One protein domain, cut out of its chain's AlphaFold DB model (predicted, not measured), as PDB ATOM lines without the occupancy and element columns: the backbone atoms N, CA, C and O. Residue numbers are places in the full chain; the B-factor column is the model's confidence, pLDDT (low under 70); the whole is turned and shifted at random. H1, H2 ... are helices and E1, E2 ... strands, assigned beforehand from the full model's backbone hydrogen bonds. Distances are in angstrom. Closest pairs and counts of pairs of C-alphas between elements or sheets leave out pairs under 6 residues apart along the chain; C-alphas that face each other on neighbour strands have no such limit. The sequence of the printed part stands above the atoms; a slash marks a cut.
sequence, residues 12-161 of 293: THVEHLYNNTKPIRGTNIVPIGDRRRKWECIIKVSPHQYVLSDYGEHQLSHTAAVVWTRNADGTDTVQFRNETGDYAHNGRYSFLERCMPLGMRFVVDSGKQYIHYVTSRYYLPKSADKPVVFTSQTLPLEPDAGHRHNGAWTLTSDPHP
ATOM      1  N   THR A  12      -6.534 -26.797 -20.368       89.50
ATOM      2  CA  THR A  12      -6.614 -25.828 -19.265       89.50
ATOM      3  C   THR A  12      -7.702 -26.206 -18.261       89.50
ATOM      4  O   THR A  12      -7.505 -26.044 -17.059       89.50
ATOM      5  N   HIS A  13      -8.835 -26.751 -18.715       88.94
ATOM      6  CA  HIS A  13      -9.885 -27.239 -17.822       88.94
ATOM      7  C   HIS A  13      -9.400 -28.436 -16.990       88.94
ATOM      8  O   HIS A  13      -9.611 -28.469 -15.778       88.94
ATOM      9  N   VAL A  14      -8.702 -29.388 -17.613       92.31
ATOM     10  CA  VAL A  14      -8.120 -30.546 -16.914       92.31
ATOM     11  C   VAL A  14      -7.066 -30.109 -15.897       92.31
ATOM     12  O   VAL A  14      -7.086 -30.566 -14.753       92.31
ATOM     13  N   GLU A  15      -6.181 -29.188 -16.279       92.81
ATOM     14  CA  GLU A  15      -5.173 -28.618 -15.385       92.81
ATOM     15  C   GLU A  15      -5.819 -27.891 -14.200       92.81
ATOM     16  O   GLU A  15      -5.440 -28.119 -13.048       92.81
ATOM     17  N   HIS A  16      -6.828 -27.060 -14.464       90.56
ATOM     18  CA  HIS A  16      -7.576 -26.368 -13.423       90.56
ATOM     19  C   HIS A  16      -8.257 -27.356 -12.466       90.56
ATOM     20  O   HIS A  16      -8.195 -27.172 -11.249       90.56
ATOM     21  N   LEU A  17      -8.872 -28.422 -12.988       90.88
ATOM     22  CA  LEU A  17      -9.500 -29.456 -12.169       90.88
ATOM     23  C   LEU A  17      -8.470 -30.172 -11.287       90.88
ATOM     24  O   LEU A  17      -8.719 -30.352 -10.094       90.88
ATOM     25  N   TYR A  18      -7.309 -30.532 -11.837       93.38
ATOM     26  CA  TYR A  18      -6.226 -31.155 -11.075       93.38
ATOM     27  C   TYR A  18      -5.727 -30.242  -9.948       93.38
ATOM     28  O   TYR A  18      -5.689 -30.656  -8.792       93.38
ATOM     29  N   ASN A  19      -5.399 -28.987 -10.268       94.06
ATOM     30  CA  ASN A  19      -4.810 -28.044  -9.315       94.06
ATOM     31  C   ASN A  19      -5.770 -27.677  -8.170       94.06
ATOM     32  O   ASN A  19      -5.326 -27.426  -7.050       94.06
ATOM     33  N   ASN A  20      -7.081 -27.662  -8.428       92.12
ATOM     34  CA  ASN A  20      -8.088 -27.296  -7.427       92.12
ATOM     35  C   ASN A  20      -8.686 -28.489  -6.675       92.12
ATOM     36  O   ASN A  20      -9.384 -28.307  -5.670       92.12
ATOM     37  N   THR A  21      -8.417 -29.718  -7.113       92.31
ATOM     38  CA  THR A  21      -8.931 -30.905  -6.434       92.31
ATOM     39  C   THR A  21      -7.954 -31.384  -5.373       92.31
ATOM     40  O   THR A  21      -6.874 -31.889  -5.657       92.31
ATOM     41  N   LYS A  22      -8.360 -31.283  -4.102       92.75
ATOM     42  CA  LYS A  22      -7.560 -31.815  -2.991       92.75
ATOM     43  C   LYS A  22      -7.440 -33.346  -3.095       92.75
ATOM     44  O   LYS A  22      -8.493 -33.994  -3.188       92.75
ATOM     45  N   PRO A  23      -6.228 -33.919  -2.956       93.38
ATOM     46  CA  PRO A  23      -6.032 -35.363  -2.917       93.38
ATOM     47  C   PRO A  23      -6.857 -36.066  -1.830       93.38
ATOM     48  O   PRO A  23      -7.279 -35.459  -0.834       93.38
ATOM     49  N   ILE A  24      -7.081 -37.370  -2.004       90.94
ATOM     50  CA  ILE A  24      -7.716 -38.206  -0.979       90.94
ATOM     51  C   ILE A  24      -6.802 -38.267   0.254       90.94
ATOM     52  O   ILE A  24      -5.597 -38.486   0.140       90.94
ATOM     53  N   ARG A  25      -7.382 -38.080   1.451       90.12
ATOM     54  CA  ARG A  25      -6.642 -38.034   2.724       90.12
ATOM     55  C   ARG A  25      -5.752 -39.272   2.879       90.12
ATOM     56  O   ARG A  25      -6.254 -40.390   2.855       90.12
ATOM     57  N   GLY A  26      -4.456 -39.046   3.099       89.38
ATOM     58  CA  GLY A  26      -3.465 -40.113   3.272       89.38
ATOM     59  C   GLY A  26      -2.931 -40.707   1.964       89.38
ATOM     60  O   GLY A  26      -2.271 -41.737   2.008       89.38
ATOM     61  N   THR A  27      -3.213 -40.085   0.816       89.19
ATOM     62  CA  THR A  27      -2.733 -40.509  -0.510       89.19
ATOM     63  C   THR A  27      -2.352 -39.292  -1.359       89.19
ATOM     64  O   THR A  27      -2.714 -38.167  -1.013       89.19
ATOM     65  N   ASN A  28      -1.701 -39.526  -2.503       88.75
ATOM     66  CA  ASN A  28      -1.439 -38.503  -3.525       88.75
ATOM     67  C   ASN A  28      -2.449 -38.541  -4.686       88.75
ATOM     68  O   ASN A  28      -2.309 -37.806  -5.663       88.75
ATOM     69  N   ILE A  29      -3.499 -39.357  -4.555       90.50
ATOM     70  CA  ILE A  29      -4.505 -39.563  -5.592       90.50
ATOM     71  C   ILE A  29      -5.396 -38.327  -5.680       90.50
ATOM     72  O   ILE A  29      -6.105 -38.000  -4.722       90.50
ATOM     73  N   VAL A  30      -5.415 -37.694  -6.852       92.88
ATOM     74  CA  VAL A  30      -6.355 -36.621  -7.197       92.88
ATOM     75  C   VAL A  30      -7.567 -37.239  -7.904       92.88
ATOM     76  O   VAL A  30      -7.455 -37.632  -9.067       92.88
ATOM     77  N   PRO A  31      -8.723 -37.391  -7.232       91.81
ATOM     78  CA  PRO A  31      -9.904 -37.988  -7.846       91.81
ATOM     79  C   PRO A  31     -10.492 -37.045  -8.896       91.81
ATOM     80  O   PRO A  31     -10.533 -35.839  -8.688       91.81
ATOM     81  N   ILE A  32     -11.003 -37.582 -10.003       89.00
ATOM     82  CA  ILE A  32     -11.669 -36.762 -11.034       89.00
ATOM     83  C   ILE A  32     -13.086 -36.334 -10.616       89.00
ATOM     84  O   ILE A  32     -13.612 -35.325 -11.076       89.00
ATOM     85  N   GLY A  33     -13.714 -37.106  -9.726       85.56
ATOM     86  CA  GLY A  33     -15.089 -36.897  -9.286       85.56
ATOM     87  C   GLY A  33     -15.316 -37.364  -7.854       85.56
ATOM     88  O   GLY A  33     -14.724 -36.838  -6.912       85.56
ATOM     89  N   ASP A  34     -16.202 -38.350  -7.673       85.38
ATOM     90  CA  ASP A  34     -16.503 -38.888  -6.344       85.38
ATOM     91  C   ASP A  34     -15.242 -39.485  -5.704       85.38
ATOM     92  O   ASP A  34     -14.647 -40.433  -6.213       85.38
ATOM     93  N   ARG A  35     -14.881 -38.971  -4.525       87.00
ATOM     94  CA  ARG A  35     -13.731 -39.419  -3.728       87.00
ATOM     95  C   ARG A  35     -13.796 -40.895  -3.336       87.00
ATOM     96  O   ARG A  35     -12.769 -41.471  -2.992       87.00
ATOM     97  N   ARG A  36     -14.982 -41.516  -3.365       87.31
ATOM     98  CA  ARG A  36     -15.140 -42.964  -3.150       87.31
ATOM     99  C   ARG A  36     -14.589 -43.794  -4.312       87.31
ATOM    100  O   ARG A  36     -14.177 -44.930  -4.095       87.31
ATOM    101  N   ARG A  37     -14.532 -43.231  -5.523       86.00
ATOM    102  CA  ARG A  37     -13.983 -43.865  -6.730       86.00
ATOM    103  C   ARG A  37     -12.510 -43.490  -6.887       86.00
ATOM    104  O   ARG A  37     -12.122 -42.835  -7.840       86.00
ATOM    105  N   LYS A  38     -11.673 -43.905  -5.934       87.50
ATOM    106  CA  LYS A  38     -10.231 -43.576  -5.915       87.50
ATOM    107  C   LYS A  38      -9.450 -44.054  -7.149       87.50
ATOM    108  O   LYS A  38      -8.368 -43.549  -7.414       87.50
ATOM    109  N   TRP A  39      -9.977 -45.041  -7.870       87.94
ATOM    110  CA  TRP A  39      -9.409 -45.530  -9.127       87.94
ATOM    111  C   TRP A  39      -9.757 -44.635 -10.327       87.94
ATOM    112  O   TRP A  39      -9.130 -44.757 -11.367       87.94
ATOM    113  N   GLU A  40     -10.724 -43.723 -10.192       91.50
ATOM    114  CA  GLU A  40     -11.006 -42.693 -11.189       91.50
ATOM    115  C   GLU A  40     -10.272 -41.406 -10.816       91.50
ATOM    116  O   GLU A  40     -10.722 -40.627  -9.967       91.50
ATOM    117  N   CYS A  41      -9.107 -41.193 -11.419       92.38
ATOM    118  CA  CYS A  41      -8.186 -40.142 -11.003       92.38
ATOM    119  C   CYS A  41      -7.549 -39.395 -12.175       92.38
ATOM    120  O   CYS A  41      -7.550 -39.847 -13.321       92.38
ATOM    121  N   ILE A  42      -7.005 -38.226 -11.848       93.19
ATOM    122  CA  ILE A  42      -6.223 -37.381 -12.744       93.19
ATOM    123  C   ILE A  42      -4.763 -37.479 -12.319       93.19
ATOM    124  O   ILE A  42      -4.429 -37.233 -11.159       93.19
ATOM    125  N   ILE A  43      -3.885 -37.802 -13.261       92.19
ATOM    126  CA  ILE A  43      -2.449 -37.923 -13.021       92.19
ATOM    127  C   ILE A  43      -1.736 -36.893 -13.896       92.19
ATOM    128  O   ILE A  43      -1.882 -36.887 -15.121       92.19
ATOM    129  N   LYS A  44      -0.958 -36.013 -13.261       93.19
ATOM    130  CA  LYS A  44      -0.073 -35.075 -13.954       93.19
ATOM    131  C   LYS A  44       1.200 -35.812 -14.365       93.19
ATOM    132  O   LYS A  44       1.983 -36.198 -13.504       93.19
ATOM    133  N   VAL A  45       1.395 -36.008 -15.669       92.38
ATOM    134  CA  VAL A  45       2.587 -36.680 -16.217       92.38
ATOM    135  C   VAL A  45       3.696 -35.664 -16.483       92.38
ATOM    136  O   VAL A  45       4.859 -35.916 -16.189       92.38
ATOM    137  N   SER A  46       3.337 -34.494 -17.011       93.69
ATOM    138  CA  SER A  46       4.253 -33.375 -17.252       93.69
ATOM    139  C   SER A  46       3.480 -32.045 -17.227       93.69
ATOM    140  O   SER A  46       2.250 -32.057 -17.143       93.69
ATOM    141  N   PRO A  47       4.146 -30.877 -17.321       94.44
ATOM    142  CA  PRO A  47       3.456 -29.592 -17.486       94.44
ATOM    143  C   PRO A  47       2.543 -29.523 -18.720       94.44
ATOM    144  O   PRO A  47       1.639 -28.700 -18.764       94.44
ATOM    145  N   HIS A  48       2.762 -30.395 -19.704       94.75
ATOM    146  CA  HIS A  48       2.034 -30.413 -20.971       94.75
ATOM    147  C   HIS A  48       1.212 -31.691 -21.160       94.75
ATOM    148  O   HIS A  48       0.702 -31.933 -22.252       94.75
ATOM    149  N   GLN A  49       1.085 -32.530 -20.125       94.94
ATOM    150  CA  GLN A  49       0.377 -33.800 -20.236       94.94
ATOM    151  C   GLN A  49      -0.315 -34.218 -18.937       94.94
ATOM    152  O   GLN A  49       0.316 -34.358 -17.885       94.94
ATOM    153  N   TYR A  50      -1.603 -34.526 -19.064       94.44
ATOM    154  CA  TYR A  50      -2.432 -35.126 -18.022       94.44
ATOM    155  C   TYR A  50      -3.053 -36.420 -18.539       94.44
ATOM    156  O   TYR A  50      -3.408 -36.528 -19.712       94.44
ATOM    157  N   VAL A  51      -3.214 -37.406 -17.662       94.06
ATOM    158  CA  VAL A  51      -3.926 -38.648 -17.984       94.06
ATOM    159  C   VAL A  51      -5.080 -38.852 -17.013       94.06
ATOM    160  O   VAL A  51      -4.955 -38.570 -15.821       94.06
ATOM    161  N   LEU A  52      -6.213 -39.315 -17.537       93.38
ATOM    162  CA  LEU A  52      -7.396 -39.676 -16.763       93.38
ATOM    163  C   LEU A  52      -7.498 -41.197 -16.762       93.38
ATOM    164  O   LEU A  52      -7.649 -41.829 -17.814       93.38
ATOM    165  N   SER A  53      -7.373 -41.770 -15.573       91.31
ATOM    166  CA  SER A  53      -7.369 -43.211 -15.351       91.31
ATOM    167  C   SER A  53      -8.682 -43.639 -14.718       91.31
ATOM    168  O   SER A  53      -9.195 -42.935 -13.851       91.31
ATOM    169  N   ASP A  54      -9.191 -44.796 -15.130       90.25
ATOM    170  CA  ASP A  54     -10.294 -45.518 -14.495       90.25
ATOM    171  C   ASP A  54      -9.828 -46.771 -13.733       90.25
ATOM    172  O   ASP A  54     -10.654 -47.553 -13.263       90.25
ATOM    173  N   TYR A  55      -8.509 -46.929 -13.564       85.12
ATOM    174  CA  TYR A  55      -7.858 -48.031 -12.845       85.12
ATOM    175  C   TYR A  55      -6.910 -47.576 -11.718       85.12
ATOM    176  O   TYR A  55      -6.300 -48.404 -11.041       85.12
ATOM    177  N   GLY A  56      -6.816 -46.272 -11.451       75.81
ATOM    178  CA  GLY A  56      -5.968 -45.671 -10.418       75.81
ATOM    179  C   GLY A  56      -4.582 -45.250 -10.915       75.81
ATOM    180  O   GLY A  56      -4.375 -45.049 -12.109       75.81
ATOM    181  N   GLU A  57      -3.632 -45.094  -9.984       67.00
ATOM    182  CA  GLU A  57      -2.254 -44.615 -10.245       67.00
ATOM    183  C   GLU A  57      -1.393 -45.602 -11.050       67.00
ATOM    184  O   GLU A  57      -0.325 -45.249 -11.549       67.00
ATOM    185  N   HIS A  58      -1.849 -46.842 -11.204       54.09
ATOM    186  CA  HIS A  58      -1.180 -47.841 -12.020       54.09
ATOM    187  C   HIS A  58      -1.695 -47.725 -13.444       54.09
ATOM    188  O   HIS A  58      -2.685 -48.371 -13.751       54.09
ATOM    189  N   GLN A  59      -1.060 -46.903 -14.283       52.81
ATOM    190  CA  GLN A  59      -0.958 -47.120 -15.731       52.81
ATOM    191  C   GLN A  59      -0.143 -45.991 -16.379       52.81
ATOM    192  O   GLN A  59      -0.391 -44.801 -16.191       52.81
ATOM    193  N   LEU A  60       0.873 -46.396 -17.137       60.16
ATOM    194  CA  LEU A  60       1.647 -45.534 -18.023       60.16
ATOM    195  C   LEU A  60       0.693 -44.841 -19.017       60.16
ATOM    196  O   LEU A  60      -0.372 -45.368 -19.336       60.16
ATOM    197  N   SER A  61       1.076 -43.682 -19.554       62.22
ATOM    198  CA  SER A  61       0.241 -42.889 -20.480       62.22
ATOM    199  C   SER A  61      -0.357 -43.679 -21.655       62.22
ATOM    200  O   SER A  61      -1.391 -43.290 -22.189       62.22
ATOM    201  N   HIS A  62       0.251 -44.805 -22.043       66.44
ATOM    202  CA  HIS A  62      -0.211 -45.652 -23.141       66.44
ATOM    203  C   HIS A  62      -1.452 -46.508 -22.832       66.44
ATOM    204  O   HIS A  62      -2.066 -47.015 -23.761       66.44
ATOM    205  N   THR A  63      -1.851 -46.662 -21.566       76.44
ATOM    206  CA  THR A  63      -3.006 -47.500 -21.160       76.44
ATOM    207  C   THR A  63      -4.169 -46.707 -20.566       76.44
ATOM    208  O   THR A  63      -5.286 -47.226 -20.489       76.44
ATOM    209  N   ALA A  64      -3.937 -45.445 -20.198       89.31
ATOM    210  CA  ALA A  64      -4.966 -44.576 -19.642       89.31
ATOM    211  C   ALA A  64      -6.130 -44.366 -20.624       89.31
ATOM    212  O   ALA A  64      -5.930 -44.174 -21.828       89.31
ATOM    213  N   ALA A  65      -7.354 -44.360 -20.091       92.44
ATOM    214  CA  ALA A  65      -8.575 -44.224 -20.879       92.44
ATOM    215  C   ALA A  65      -8.627 -42.901 -21.656       92.44
ATOM    216  O   ALA A  65      -9.066 -42.886 -22.808       92.44
ATOM    217  N   VAL A  66      -8.165 -41.806 -21.038       94.94
ATOM    218  CA  VAL A  66      -8.082 -40.491 -21.683       94.94
ATOM    219  C   VAL A  66      -6.713 -39.865 -21.447       94.94
ATOM    220  O   VAL A  66      -6.226 -39.826 -20.318       94.94
ATOM    221  N   VAL A  67      -6.099 -39.342 -22.505       94.94
ATOM    222  CA  VAL A  67      -4.826 -38.610 -22.430       94.94
ATOM    223  C   VAL A  67      -5.018 -37.222 -23.011       94.94
ATOM    224  O   VAL A  67      -5.450 -37.090 -24.151       94.94
ATOM    225  N   TRP A  68      -4.663 -36.209 -22.230       94.88
ATOM    226  CA  TRP A  68      -4.669 -34.806 -22.617       94.88
ATOM    227  C   TRP A  68      -3.241 -34.314 -22.807       94.88
ATOM    228  O   TRP A  68      -2.399 -34.488 -21.922       94.88
ATOM    229  N   THR A  69      -2.978 -33.668 -23.938       94.88
ATOM    230  CA  THR A  69      -1.664 -33.122 -24.280       94.88
ATOM    231  C   THR A  69      -1.804 -31.708 -24.822       94.88
ATOM    232  O   THR A  69      -2.579 -31.474 -25.745       94.88
ATOM    233  N   ARG A  70      -1.028 -30.780 -24.260       93.94
ATOM    234  CA  ARG A  70      -0.799 -29.446 -24.818       93.94
ATOM    235  C   ARG A  70       0.400 -29.535 -25.759       93.94
ATOM    236  O   ARG A  70       1.503 -29.845 -25.317       93.94
ATOM    237  N   ASN A  71       0.192 -29.287 -27.044       92.69
ATOM    238  CA  ASN A  71       1.249 -29.345 -28.048       92.69
ATOM    239  C   ASN A  71       2.080 -28.050 -28.052       92.69
ATOM    240  O   ASN A  71       1.642 -27.003 -27.572       92.69
ATOM    241  N   ALA A  72       3.291 -28.115 -28.611       90.31
ATOM    242  CA  ALA A  72       4.213 -26.976 -28.661       90.31
ATOM    243  C   ALA A  72       3.700 -25.809 -29.527       90.31
ATOM    244  O   ALA A  72       4.060 -24.661 -29.285       90.31
ATOM    245  N   ASP A  73       2.841 -26.096 -30.506       87.00
ATOM    246  CA  ASP A  73       2.163 -25.106 -31.353       87.00
ATOM    247  C   ASP A  73       0.961 -24.434 -30.662       87.00
ATOM    248  O   ASP A  73       0.248 -23.639 -31.271       87.00
ATOM    249  N   GLY A  74       0.729 -24.755 -29.387       84.19
ATOM    250  CA  GLY A  74      -0.354 -24.215 -28.580       84.19
ATOM    251  C   GLY A  74      -1.675 -24.967 -28.710       84.19
ATOM    252  O   GLY A  74      -2.588 -24.636 -27.963       84.19
ATOM    253  N   THR A  75      -1.791 -25.975 -29.583       89.81
ATOM    254  CA  THR A  75      -3.015 -26.778 -29.741       89.81
ATOM    255  C   THR A  75      -3.208 -27.793 -28.610       89.81
ATOM    256  O   THR A  75      -2.252 -28.199 -27.945       89.81
ATOM    257  N   ASP A  76      -4.453 -28.230 -28.404       92.88
ATOM    258  CA  ASP A  76      -4.801 -29.283 -27.448       92.88
ATOM    259  C   ASP A  76      -5.157 -30.572 -28.181       92.88
ATOM    260  O   ASP A  76      -5.985 -30.568 -29.092       92.88
ATOM    261  N   THR A  77      -4.577 -31.684 -27.739       94.62
ATOM    262  CA  THR A  77      -4.918 -33.030 -28.197       94.62
ATOM    263  C   THR A  77      -5.550 -33.827 -27.061       94.62
ATOM    264  O   THR A  77      -5.014 -33.876 -25.951       94.62
ATOM    265  N   VAL A  78      -6.654 -34.510 -27.359       95.25
ATOM    266  CA  VAL A  78      -7.274 -35.511 -26.487       95.25
ATOM    267  C   VAL A  78      -7.296 -36.867 -27.184       95.25
ATOM    268  O   VAL A  78      -7.674 -36.989 -28.349       95.25
ATOM    269  N   GLN A  79      -6.865 -37.903 -26.471       95.69
ATOM    270  CA  GLN A  79      -6.853 -39.282 -26.953       95.69
ATOM    271  C   GLN A  79      -7.804 -40.115 -26.109       95.69
ATOM    272  O   GLN A  79      -7.699 -40.094 -24.884       95.69
ATOM    273  N   PHE A  80      -8.665 -40.892 -26.754       95.69
ATOM    274  CA  PHE A  80      -9.572 -41.825 -26.095       95.69
ATOM    275  C   PHE A  80      -9.177 -43.257 -26.421       95.69
ATOM    276  O   PHE A  80      -8.933 -43.583 -27.583       95.69
ATOM    277  N   ARG A  81      -9.152 -44.118 -25.406       93.81
ATOM    278  CA  ARG A  81      -8.843 -45.544 -25.539       93.81
ATOM    279  C   ARG A  81      -9.933 -46.393 -24.924       93.81
ATOM    280  O   ARG A  81     -10.415 -46.124 -23.823       93.81
ATOM    281  N   ASN A  82     -10.253 -47.478 -25.609       92.44
ATOM    282  CA  ASN A  82     -11.061 -48.533 -25.027       92.44
ATOM    283  C   ASN A  82     -10.178 -49.588 -24.355       92.44
ATOM    284  O   ASN A  82      -8.954 -49.568 -24.470       92.44
ATOM    285  N   GLU A  83     -10.814 -50.514 -23.655       88.62
ATOM    286  CA  GLU A  83     -10.157 -51.716 -23.155       88.62
ATOM    287  C   GLU A  83     -10.094 -52.828 -24.196       88.62
ATOM    288  O   GLU A  83     -10.809 -52.809 -25.197       88.62
ATOM    289  N   THR A  84      -9.233 -53.806 -23.926       87.75
ATOM    290  CA  THR A  84      -9.063 -55.020 -24.726       87.75
ATOM    291  C   THR A  84      -9.906 -56.160 -24.146       87.75
ATOM    292  O   THR A  84      -9.929 -56.358 -22.932       87.75
ATOM    293  N   GLY A  85     -10.533 -56.957 -25.017       85.38
ATOM    294  CA  GLY A  85     -11.233 -58.194 -24.653       85.38
ATOM    295  C   GLY A  85     -12.715 -58.229 -25.040       85.38
ATOM    296  O   GLY A  85     -13.300 -57.255 -25.518       85.38
ATOM    297  N   ASP A  86     -13.349 -59.382 -24.826       82.88
ATOM    298  CA  ASP A  86     -14.705 -59.642 -25.337       82.88
ATOM    299  C   ASP A  86     -15.819 -59.179 -24.389       82.88
ATOM    300  O   ASP A  86     -16.966 -59.000 -24.800       82.88
ATOM    301  N   TYR A  87     -15.487 -58.881 -23.134       84.88
ATOM    302  CA  TYR A  87     -16.458 -58.519 -22.102       84.88
ATOM    303  C   TYR A  87     -16.990 -57.086 -22.250       84.88
ATOM    304  O   TYR A  87     -16.425 -56.232 -22.938       84.88
ATOM    305  N   ALA A  88     -18.113 -56.800 -21.595       82.69
ATOM    306  CA  ALA A  88     -18.647 -55.446 -21.527       82.69
ATOM    307  C   ALA A  88     -17.856 -54.618 -20.498       82.69
ATOM    308  O   ALA A  88     -18.044 -54.774 -19.292       82.69
ATOM    309  N   HIS A  89     -16.997 -53.712 -20.967       90.06
ATOM    310  CA  HIS A  89     -16.192 -52.817 -20.124       90.06
ATOM    311  C   HIS A  89     -17.021 -51.619 -19.629       90.06
ATOM    312  O   HIS A  89     -16.693 -50.460 -19.862       90.06
ATOM    313  N   ASN A  90     -18.142 -51.893 -18.954       90.06
ATOM    314  CA  ASN A  90     -19.129 -50.874 -18.573       90.06
ATOM    315  C   ASN A  90     -18.533 -49.749 -17.706       90.06
ATOM    316  O   ASN A  90     -18.959 -48.601 -17.816       90.06
ATOM    317  N   GLY A  91     -17.532 -50.070 -16.874       89.94
ATOM    318  CA  GLY A  91     -16.763 -49.081 -16.112       89.94
ATOM    319  C   GLY A  91     -16.072 -48.071 -17.029       89.94
ATOM    320  O   GLY A  91     -16.364 -46.878 -16.936       89.94
ATOM    321  N   ARG A  92     -15.262 -48.565 -17.975       92.00
ATOM    322  CA  ARG A  92     -14.591 -47.776 -19.018       92.00
ATOM    323  C   ARG A  92     -15.564 -46.968 -19.862       92.00
ATOM    324  O   ARG A  92     -15.329 -45.792 -20.102       92.00
ATOM    325  N   TYR A  93     -16.669 -47.569 -20.295       93.50
ATOM    326  CA  TYR A  93     -17.673 -46.893 -21.125       93.50
ATOM    327  C   TYR A  93     -18.274 -45.692 -20.404       93.50
ATOM    328  O   TYR A  93     -18.299 -44.582 -20.932       93.50
ATOM    329  N   SER A  94     -18.693 -45.913 -19.159       91.94
ATOM    330  CA  SER A  94     -19.257 -44.868 -18.317       91.94
ATOM    331  C   SER A  94     -18.215 -43.793 -17.990       91.94
ATOM    332  O   SER A  94     -18.542 -42.610 -17.955       91.94
ATOM    333  N   PHE A  95     -16.955 -44.180 -17.772       92.69
ATOM    334  CA  PHE A  95     -15.855 -43.244 -17.544       92.69
ATOM    335  C   PHE A  95     -15.583 -42.361 -18.765       92.69
ATOM    336  O   PHE A  95     -15.530 -41.139 -18.631       92.69
ATOM    337  N   LEU A  96     -15.469 -42.965 -19.952       94.44
ATOM    338  CA  LEU A  96     -15.267 -42.262 -21.217       94.44
ATOM    339  C   LEU A  96     -16.388 -41.252 -21.468       94.44
ATOM    340  O   LEU A  96     -16.099 -40.092 -21.734       94.44
ATOM    341  N   GLU A  97     -17.650 -41.658 -21.309       92.81
ATOM    342  CA  GLU A  97     -18.802 -40.767 -21.492       92.81
ATOM    343  C   GLU A  97     -18.727 -39.515 -20.602       92.81
ATOM    344  O   GLU A  97     -19.007 -38.411 -21.066       92.81
ATOM    345  N   ARG A  98     -18.285 -39.657 -19.345       91.62
ATOM    346  CA  ARG A  98     -18.155 -38.521 -18.416       91.62
ATOM    347  C   ARG A  98     -16.942 -37.638 -18.697       91.62
ATOM    348  O   ARG A  98     -16.977 -36.459 -18.349       91.62
ATOM    349  N   CYS A  99     -15.870 -38.198 -19.258       92.25
ATOM    350  CA  CYS A  99     -14.597 -37.504 -19.487       92.25
ATOM    351  C   CYS A  99     -14.483 -36.851 -20.868       92.25
ATOM    352  O   CYS A  99     -13.502 -36.155 -21.122       92.25
ATOM    353  N   MET A 100     -15.438 -37.092 -21.765       91.56
ATOM    354  CA  MET A 100     -15.432 -36.501 -23.097       91.56
ATOM    355  C   MET A 100     -15.663 -34.973 -23.063       91.56
ATOM    356  O   MET A 100     -16.423 -34.486 -22.216       91.56
ATOM    357  N   PRO A 101     -15.042 -34.222 -23.996       90.88
ATOM    358  CA  PRO A 101     -15.330 -32.817 -24.256       90.88
ATOM    359  C   PRO A 101     -16.801 -32.552 -24.543       90.88
ATOM    360  O   PRO A 101     -17.564 -33.448 -24.924       90.88
ATOM    361  N   LEU A 102     -17.208 -31.291 -24.404       85.06
ATOM    362  CA  LEU A 102     -18.580 -30.904 -24.692       85.06
ATOM    363  C   LEU A 102     -18.896 -31.159 -26.173       85.06
ATOM    364  O   LEU A 102     -18.102 -30.905 -27.075       85.06
ATOM    365  N   GLY A 103     -20.081 -31.715 -26.430       86.31
ATOM    366  CA  GLY A 103     -20.516 -32.080 -27.781       86.31
ATOM    367  C   GLY A 103     -19.978 -33.421 -28.295       86.31
ATOM    368  O   GLY A 103     -20.517 -33.930 -29.279       86.31
ATOM    369  N   MET A 104     -18.999 -34.033 -27.622       92.62
ATOM    370  CA  MET A 104     -18.627 -35.430 -27.851       92.62
ATOM    371  C   MET A 104     -19.469 -36.363 -26.983       92.62
ATOM    372  O   MET A 104     -19.873 -36.013 -25.874       92.62
ATOM    373  N   ARG A 105     -19.768 -37.560 -27.496       93.00
ATOM    374  CA  ARG A 105     -20.496 -38.597 -26.752       93.00
ATOM    375  C   ARG A 105     -19.934 -39.976 -27.040       93.00
ATOM    376  O   ARG A 105     -19.626 -40.294 -28.187       93.00
ATOM    377  N   PHE A 106     -19.882 -40.812 -26.013       94.69
ATOM    378  CA  PHE A 106     -19.595 -42.227 -26.177       94.69
ATOM    379  C   PHE A 106     -20.887 -42.950 -26.560       94.69
ATOM    380  O   PHE A 106     -21.928 -42.733 -25.944       94.69
ATOM    381  N   VAL A 107     -20.837 -43.793 -27.587       94.06
ATOM    382  CA  VAL A 107     -22.010 -44.521 -28.081       94.06
ATOM    383  C   VAL A 107     -21.660 -45.988 -28.253       94.06
ATOM    384  O   VAL A 107     -20.670 -46.327 -28.899       94.06
ATOM    385  N   VAL A 108     -22.508 -46.864 -27.715       93.06
ATOM    386  CA  VAL A 108     -22.499 -48.291 -28.043       93.06
ATOM    387  C   VAL A 108     -23.646 -48.560 -29.004       93.06
ATOM    388  O   VAL A 108     -24.801 -48.311 -28.672       93.06
ATOM    389  N   ASP A 109     -23.331 -49.071 -30.189       88.88
ATOM    390  CA  ASP A 109     -24.320 -49.428 -31.205       88.88
ATOM    391  C   ASP A 109     -23.962 -50.786 -31.805       88.88
ATOM    392  O   ASP A 109     -22.826 -51.009 -32.234       88.88
ATOM    393  N   SER A 110     -24.924 -51.714 -31.797       86.38
ATOM    394  CA  SER A 110     -24.775 -53.061 -32.361       86.38
ATOM    395  C   SER A 110     -23.519 -53.795 -31.851       86.38
ATOM    396  O   SER A 110     -22.800 -54.451 -32.602       86.38
ATOM    397  N   GLY A 111     -23.216 -53.631 -30.557       86.00
ATOM    398  CA  GLY A 111     -22.056 -54.234 -29.886       86.00
ATOM    399  C   GLY A 111     -20.708 -53.547 -30.147       86.00
ATOM    400  O   GLY A 111     -19.688 -53.989 -29.614       86.00
ATOM    401  N   LYS A 112     -20.675 -52.463 -30.929       90.75
ATOM    402  CA  LYS A 112     -19.465 -51.695 -31.261       90.75
ATOM    403  C   LYS A 112     -19.456 -50.349 -30.532       90.75
ATOM    404  O   LYS A 112     -20.513 -49.810 -30.215       90.75
ATOM    405  N   GLN A 113     -18.265 -49.827 -30.247       94.81
ATOM    406  CA  GLN A 113     -18.066 -48.592 -29.488       94.81
ATOM    407  C   GLN A 113     -17.632 -47.464 -30.422       94.81
ATOM    408  O   GLN A 113     -16.799 -47.667 -31.305       94.81
ATOM    409  N   TYR A 114     -18.194 -46.277 -30.223       96.06
ATOM    410  CA  TYR A 114     -17.950 -45.112 -31.061       96.06
ATOM    411  C   TYR A 114     -17.812 -43.848 -30.224       96.06
ATOM    412  O   TYR A 114     -18.414 -43.713 -29.158       96.06
ATOM    413  N   ILE A 115     -17.078 -42.891 -30.778       95.88
ATOM    414  CA  ILE A 115     -17.112 -41.494 -30.365       95.88
ATOM    415  C   ILE A 115     -17.966 -40.755 -31.382       95.88
ATOM    416  O   ILE A 115     -17.663 -40.735 -32.572       95.88
ATOM    417  N   HIS A 116     -19.066 -40.183 -30.918       95.00
ATOM    418  CA  HIS A 116     -19.941 -39.350 -31.720       95.00
ATOM    419  C   HIS A 116     -19.559 -37.887 -31.524       95.00
ATOM    420  O   HIS A 116     -19.526 -37.408 -30.391       95.00
ATOM    421  N   TYR A 117     -19.301 -37.181 -32.620       92.25
ATOM    422  CA  TYR A 117     -19.038 -35.749 -32.604       92.25
ATOM    423  C   TYR A 117     -19.660 -35.097 -33.838       92.25
ATOM    424  O   TYR A 117     -19.440 -35.544 -34.965       92.25
ATOM    425  N   VAL A 118     -20.445 -34.041 -33.611       87.31
ATOM    426  CA  VAL A 118     -21.250 -33.358 -34.637       87.31
ATOM    427  C   VAL A 118     -22.176 -34.362 -35.345       87.31
ATOM    428  O   VAL A 118     -23.125 -34.837 -34.725       87.31
ATOM    429  N   THR A 119     -21.908 -34.710 -36.603       86.06
ATOM    430  CA  THR A 119     -22.686 -35.667 -37.410       86.06
ATOM    431  C   THR A 119     -21.956 -36.990 -37.637       86.06
ATOM    432  O   THR A 119     -22.502 -37.888 -38.277       86.06
ATOM    433  N   SER A 120     -20.723 -37.119 -37.144       91.00
ATOM    434  CA  SER A 120     -19.834 -38.237 -37.452       91.00
ATOM    435  C   SER A 120     -19.709 -39.201 -36.276       91.00
ATOM    436  O   SER A 120     -19.761 -38.812 -35.106       91.00
ATOM    437  N   ARG A 121     -19.513 -40.482 -36.597       93.12
ATOM    438  CA  ARG A 121     -19.196 -41.542 -35.635       93.12
ATOM    439  C   ARG A 121     -17.822 -42.105 -35.950       93.12
ATOM    440  O   ARG A 121     -17.605 -42.624 -37.040       93.12
ATOM    441  N   TYR A 122     -16.934 -42.051 -34.972       94.81
ATOM    442  CA  TYR A 122     -15.575 -42.560 -35.076       94.81
ATOM    443  C   TYR A 122     -15.479 -43.856 -34.289       94.81
ATOM    444  O   TYR A 122     -15.780 -43.879 -33.097       94.81
ATOM    445  N   TYR A 123     -15.124 -44.948 -34.963       95.62
ATOM    446  CA  TYR A 123     -15.025 -46.251 -34.318       95.62
ATOM    447  C   TYR A 123     -13.900 -46.249 -33.285       95.62
ATOM    448  O   TYR A 123     -12.762 -45.909 -33.601       95.62
ATOM    449  N   LEU A 124     -14.240 -46.630 -32.054       95.69
ATOM    450  CA  LEU A 124     -13.302 -46.776 -30.955       95.69
ATOM    451  C   LEU A 124     -13.085 -48.278 -30.698       95.69
ATOM    452  O   LEU A 124     -13.883 -48.903 -29.988       95.69
ATOM    453  N   PRO A 125     -12.047 -48.886 -31.297       93.62
ATOM    454  CA  PRO A 125     -11.804 -50.318 -31.185       93.62
ATOM    455  C   PRO A 125     -11.532 -50.724 -29.739       93.62
ATOM    456  O   PRO A 125     -10.984 -49.950 -28.957       93.62
ATOM    457  N   LYS A 126     -11.872 -51.971 -29.397       91.69
ATOM    458  CA  LYS A 126     -11.514 -52.597 -28.118       91.69
ATOM    459  C   LYS A 126     -10.023 -52.941 -28.051       91.69
ATOM    460  O   LYS A 126      -9.628 -54.100 -28.155       91.69
ATOM    461  N   SER A 127      -9.187 -51.913 -27.978       89.50
ATOM    462  CA  SER A 127      -7.736 -52.038 -27.922       89.50
ATOM    463  C   SER A 127      -7.135 -50.802 -27.264       89.50
ATOM    464  O   SER A 127      -7.421 -49.674 -27.671       89.50
ATOM    465  N   ALA A 128      -6.264 -51.022 -26.279       84.62
ATOM    466  CA  ALA A 128      -5.511 -49.946 -25.638       84.62
ATOM    467  C   ALA A 128      -4.529 -49.251 -26.609       84.62
ATOM    468  O   ALA A 128      -4.266 -48.057 -26.481       84.62
ATOM    469  N   ASP A 129      -4.041 -49.967 -27.624       88.94
ATOM    470  CA  ASP A 129      -3.021 -49.471 -28.559       88.94
ATOM    471  C   ASP A 129      -3.600 -48.686 -29.743       88.94
ATOM    472  O   ASP A 129      -2.856 -48.121 -30.542       88.94
ATOM    473  N   LYS A 130      -4.929 -48.634 -29.870       91.94
ATOM    474  CA  LYS A 130      -5.630 -47.977 -30.981       91.94
ATOM    475  C   LYS A 130      -6.477 -46.804 -30.479       91.94
ATOM    476  O   LYS A 130      -7.708 -46.885 -30.495       91.94
ATOM    477  N   PRO A 131      -5.847 -45.712 -30.004       93.88
ATOM    478  CA  PRO A 131      -6.588 -44.543 -29.571       93.88
ATOM    479  C   PRO A 131      -7.310 -43.880 -30.746       93.88
ATOM    480  O   PRO A 131      -6.856 -43.929 -31.890       93.88
ATOM    481  N   VAL A 132      -8.415 -43.208 -30.440       96.25
ATOM    482  CA  VAL A 132      -9.015 -42.199 -31.318       96.25
ATOM    483  C   VAL A 132      -8.574 -40.838 -30.803       96.25
ATOM    484  O   VAL A 132      -8.751 -40.538 -29.620       96.25
ATOM    485  N   VAL A 133      -7.968 -40.038 -31.675       96.50
ATOM    486  CA  VAL A 133      -7.306 -38.788 -31.302       96.50
ATOM    487  C   VAL A 133      -8.001 -37.609 -31.960       96.50
ATOM    488  O   VAL A 133      -8.225 -37.612 -33.172       96.50
ATOM    489  N   PHE A 134      -8.321 -36.604 -31.149       95.88
ATOM    490  CA  PHE A 134      -8.834 -35.326 -31.613       95.88
ATOM    491  C   PHE A 134      -7.888 -34.204 -31.224       95.88
ATOM    492  O   PHE A 134      -7.369 -34.181 -30.108       95.88
ATOM    493  N   THR A 135      -7.724 -33.243 -32.122       94.44
ATOM    494  CA  THR A 135      -6.956 -32.023 -31.884       94.44
ATOM    495  C   THR A 135      -7.840 -30.810 -32.116       94.44
ATOM    496  O   THR A 135      -8.671 -30.794 -33.030       94.44
ATOM    497  N   SER A 136      -7.675 -29.792 -31.281       90.81
ATOM    498  CA  SER A 136      -8.395 -28.536 -31.417       90.81
ATOM    499  C   SER A 136      -7.487 -27.341 -31.140       90.81
ATOM    500  O   SER A 136      -6.653 -27.356 -30.231       90.81
ATOM    501  N   GLN A 137      -7.641 -26.281 -31.933       80.44
ATOM    502  CA  GLN A 137      -6.837 -25.066 -31.799       80.44
ATOM    503  C   GLN A 137      -7.248 -24.283 -30.566       80.44
ATOM    504  O   GLN A 137      -8.392 -23.855 -30.479       80.44
ATOM    505  N   THR A 138      -6.341 -24.035 -29.626       66.44
ATOM    506  CA  THR A 138      -6.663 -23.125 -28.527       66.44
ATOM    507  C   THR A 138      -6.756 -21.708 -29.087       66.44
ATOM    508  O   THR A 138      -5.746 -21.045 -29.300       66.44
ATOM    509  N   LEU A 139      -7.974 -21.258 -29.384       58.81
ATOM    510  CA  LEU A 139      -8.211 -19.853 -29.687       58.81
ATOM    511  C   LEU A 139      -7.894 -19.028 -28.431       58.81
ATOM    512  O   LEU A 139      -7.998 -19.566 -27.320       58.81
ATOM    513  N   PRO A 140      -7.512 -17.746 -28.576       54.12
ATOM    514  CA  PRO A 140      -7.410 -16.852 -27.436       54.12
ATOM    515  C   PRO A 140      -8.691 -16.972 -26.614       54.12
ATOM    516  O   PRO A 140      -9.796 -16.831 -27.144       54.12
ATOM    517  N   LEU A 141      -8.534 -17.323 -25.341       53.16
ATOM    518  CA  LEU A 141      -9.627 -17.292 -24.388       53.16
ATOM    519  C   LEU A 141     -10.112 -15.842 -24.348       53.16
ATOM    520  O   LEU A 141      -9.388 -14.970 -23.866       53.16
ATOM    521  N   GLU A 142     -11.306 -15.583 -24.883       53.97
ATOM    522  CA  GLU A 142     -12.041 -14.374 -24.519       53.97
ATOM    523  C   GLU A 142     -12.057 -14.323 -22.974       53.97
ATOM    524  O   GLU A 142     -12.258 -15.372 -22.343       53.97
ATOM    525  N   PRO A 143     -11.768 -13.174 -22.336       51.97
ATOM    526  CA  PRO A 143     -11.565 -13.084 -20.884       51.97
ATOM    527  C   PRO A 143     -12.716 -13.652 -20.030       51.97
ATOM    528  O   PRO A 143     -12.530 -13.964 -18.855       51.97
ATOM    529  N   ASP A 144     -13.900 -13.788 -20.621       54.34
ATOM    530  CA  ASP A 144     -15.162 -14.259 -20.060       54.34
ATOM    531  C   ASP A 144     -15.564 -15.692 -20.485       54.34
ATOM    532  O   ASP A 144     -16.537 -16.235 -19.957       54.34
ATOM    533  N   ALA A 145     -14.806 -16.367 -21.363       51.66
ATOM    534  CA  ALA A 145     -15.152 -17.698 -21.891       51.66
ATOM    535  C   ALA A 145     -14.952 -18.871 -20.898       51.66
ATOM    536  O   ALA A 145     -15.367 -20.005 -21.168       51.66
ATOM    537  N   GLY A 146     -14.352 -18.629 -19.726       59.44
ATOM    538  CA  GLY A 146     -14.025 -19.676 -18.748       59.44
ATOM    539  C   GLY A 146     -13.016 -20.698 -19.293       59.44
ATOM    540  O   GLY A 146     -12.321 -20.430 -20.256       59.44
ATOM    541  N   HIS A 147     -12.910 -21.898 -18.714       67.19
ATOM    542  CA  HIS A 147     -11.965 -22.936 -19.188       67.19
ATOM    543  C   HIS A 147     -12.404 -23.656 -20.482       67.19
ATOM    544  O   HIS A 147     -11.983 -24.789 -20.733       67.19
ATOM    545  N   ARG A 148     -13.301 -23.058 -21.270       64.50
ATOM    546  CA  ARG A 148     -13.883 -23.689 -22.459       64.50
ATOM    547  C   ARG A 148     -12.971 -23.557 -23.662       64.50
ATOM    548  O   ARG A 148     -12.182 -22.621 -23.765       64.50
ATOM    549  N   HIS A 149     -13.093 -24.516 -24.566       67.38
ATOM    550  CA  HIS A 149     -12.425 -24.450 -25.851       67.38
ATOM    551  C   HIS A 149     -13.347 -23.754 -26.865       67.38
ATOM    552  O   HIS A 149     -14.539 -24.041 -26.918       67.38
ATOM    553  N   ASN A 150     -12.816 -22.804 -27.640       62.72
ATOM    554  CA  ASN A 150     -13.601 -22.039 -28.625       62.72
ATOM    555  C   ASN A 150     -13.506 -22.608 -30.060       62.72
ATOM    556  O   ASN A 150     -14.223 -22.155 -30.949       62.72
ATOM    557  N   GLY A 151     -12.621 -23.573 -30.315       74.12
ATOM    558  CA  GLY A 151     -12.399 -24.198 -31.621       74.12
ATOM    559  C   GLY A 151     -13.040 -25.586 -31.753       74.12
ATOM    560  O   GLY A 151     -13.211 -26.328 -30.787       74.12
ATOM    561  N   ALA A 152     -13.392 -25.959 -32.982       86.06
ATOM    562  CA  ALA A 152     -13.961 -27.273 -33.267       86.06
ATOM    563  C   ALA A 152     -12.908 -28.386 -33.144       86.06
ATOM    564  O   ALA A 152     -11.784 -28.252 -33.632       86.06
ATOM    565  N   TRP A 153     -13.301 -29.517 -32.560       91.56
ATOM    566  CA  TRP A 153     -12.455 -30.701 -32.489       91.56
ATOM    567  C   TRP A 153     -12.344 -31.369 -33.857       91.56
ATOM    568  O   TRP A 153     -13.341 -31.677 -34.506       91.56
ATOM    569  N   THR A 154     -11.120 -31.650 -34.283       93.12
ATOM    570  CA  THR A 154     -10.842 -32.358 -35.536       93.12
ATOM    571  C   THR A 154     -10.242 -33.719 -35.237       93.12
ATOM    572  O   THR A 154      -9.394 -33.831 -34.355       93.12
ATOM    573  N   LEU A 155     -10.700 -34.766 -35.928       94.69
ATOM    574  CA  LEU A 155     -10.064 -36.078 -35.837       94.69
ATOM    575  C   LEU A 155      -8.665 -35.986 -36.460       94.69
ATOM    576  O   LEU A 155      -8.538 -35.584 -37.614       94.69
ATOM    577  N   THR A 156      -7.639 -36.377 -35.709       94.88
ATOM    578  CA  THR A 156      -6.237 -36.354 -36.156       94.88
ATOM    579  C   THR A 156      -5.572 -37.724 -36.173       94.88
ATOM    580  O   THR A 156      -4.516 -37.872 -36.781       94.88
ATOM    581  N   SER A 157      -6.179 -38.745 -35.562       93.75
ATOM    582  CA  SER A 157      -5.797 -40.142 -35.807       93.75
ATOM    583  C   SER A 157      -6.409 -40.665 -37.101       93.75
ATOM    584  O   SER A 157      -7.530 -40.286 -37.445       93.75
ATOM    585  N   ASP A 158      -5.755 -41.642 -37.727       92.44
ATOM    586  CA  ASP A 158      -6.367 -42.414 -38.807       92.44
ATOM    587  C   ASP A 158      -7.690 -43.055 -38.338       92.44
ATOM    588  O   ASP A 158      -7.746 -43.628 -37.240       92.44
ATOM    589  N   PRO A 159      -8.772 -42.973 -39.132       91.38
ATOM    590  CA  PRO A 159     -10.022 -43.632 -38.791       91.38
ATOM    591  C   PRO A 159      -9.853 -45.151 -38.694       91.38
ATOM    592  O   PRO A 159      -9.374 -45.803 -39.623       91.38
ATOM    593  N   HIS A 160     -10.307 -45.740 -37.586       91.62
ATOM    594  CA  HIS A 160     -10.260 -47.193 -37.423       91.62
ATOM    595  C   HIS A 160     -11.345 -47.870 -38.265       91.62
ATOM    596  O   HIS A 160     -12.516 -47.487 -38.176       91.62
ATOM    597  N   PRO A 161     -11.006 -48.918 -39.031       89.88
ATOM    598  CA  PRO A 161     -12.002 -49.659 -39.779       89.88
ATOM    599  C   PRO A 161     -12.923 -50.445 -38.840       89.88
ATOM    600  O   PRO A 161     -12.485 -51.005 -37.832       89.88
TER     601      PRO A 161
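Overview. This is residues 12 to 161 of the 293 residues of an uncharacterized protein of Phycisphaerae bacterium (UniProt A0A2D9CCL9). A twisted wall of five strands, E1 E2 E3 E4 E8, has helix H1 across one face near its E1 edge, while a small three-stranded sheet, E5 E6 E7, lies toward its E8 edge and helix H2 packs between the two sheets. The 150 printed residues hold, along the chain, H1 E1 E2 E3 E4 H2 E5 E6 E7 E8; both sheets are antiparallel, in the orders E1 E2 E3 E4 E8 and E5 E6 E7. The class is mixed, helices and strands, with under half of the residues in named elements. The whole is compact and rounded, with a radius of gyration of the C-alphas of 15.3 A and spans of 40 by 38 by 23 A.

Arrangement. H1, residues 12 to 20, is on the sheet of E1, residues 41 to 46, E2, 49 to 53, E3, 66 to 70, E4, 76 to 80, and E8, 132 to 136. Its height over the sheet is 9.3 A, and it runs across the strands, at 66 degrees to E2 on the local plane. The closest C-alphas of H1 and E1 are those of Tyr 18 and Ile 42, 6.4 A apart. E1 to E4 form a meander, each strand the antiparallel neighbour of the one before. N 43 and O 51 of the hairpin E1 and E2 are 2.9 A apart, N 52 and O 66 of E2 and E3 2.8 A, N 69 and O 77 of E3 and E4 2.9 A, and N 78 and O 134 of E4 and E8 2.9 A, each within hydrogen-bond range. H2, residues 90 to 99, is on this sheet too, its closest C-alphas to E3 being those of Leu 96 and Val 66, 7.4 A apart; with H1 and H2 on one face the sheet makes two layers. H2 is also on the sheet of E5, residues 104 to 109, E6, 112 to 117, and E7, 120 to 123, a second meander. There it lies over E5 and along the strands, at a height over the sheet of 9.2 A, with the C-alphas of Glu 97 and Phe 106 5.0 A apart. N 107 and O 114 of E5 and E6 are 2.9 A apart, and N 115 and O 122 of E6 and E7 2.8 A, within hydrogen-bond range. The closest C-alphas of E7 and E8 are those of Tyr 122 and Val 132, 7.6 A apart. H1 and H2 are apart. In H1 and H2 every O i to N i+4 pair is within hydrogen-bond range.

Along the chain. H1, residues 12 to 20, begins at C-alpha 12 (-6.614, -25.828, -19.265) and is 12.0 A long. E1, residues 41 to 46, is 15.5 A long. H2, residues 90 to 99, is 14.1 A long and begins at C-alpha 90 (-19.129, -50.874, -18.573). E5, residues 104 to 109, is 15.5 A long and E6, residues 112 to 117, is 16.0 A. E8, residues 132 to 136, is 13.7 A long and ends at C-alpha 136 (-8.395, -28.536, -31.417).

Size, cuts and confidence. The two C-alphas farthest apart are those of Asp 86 and Pro 143, 46.9 A. The printed part has no cut. The links H1 to E1 and E2 to E3 are long. Residues 154 to 155 pair antiparallel with residues 134 to 135 of E8. Mean pLDDT of the printed part is 86.9, and residues 57 to 62 and 138 to 150 are under 70.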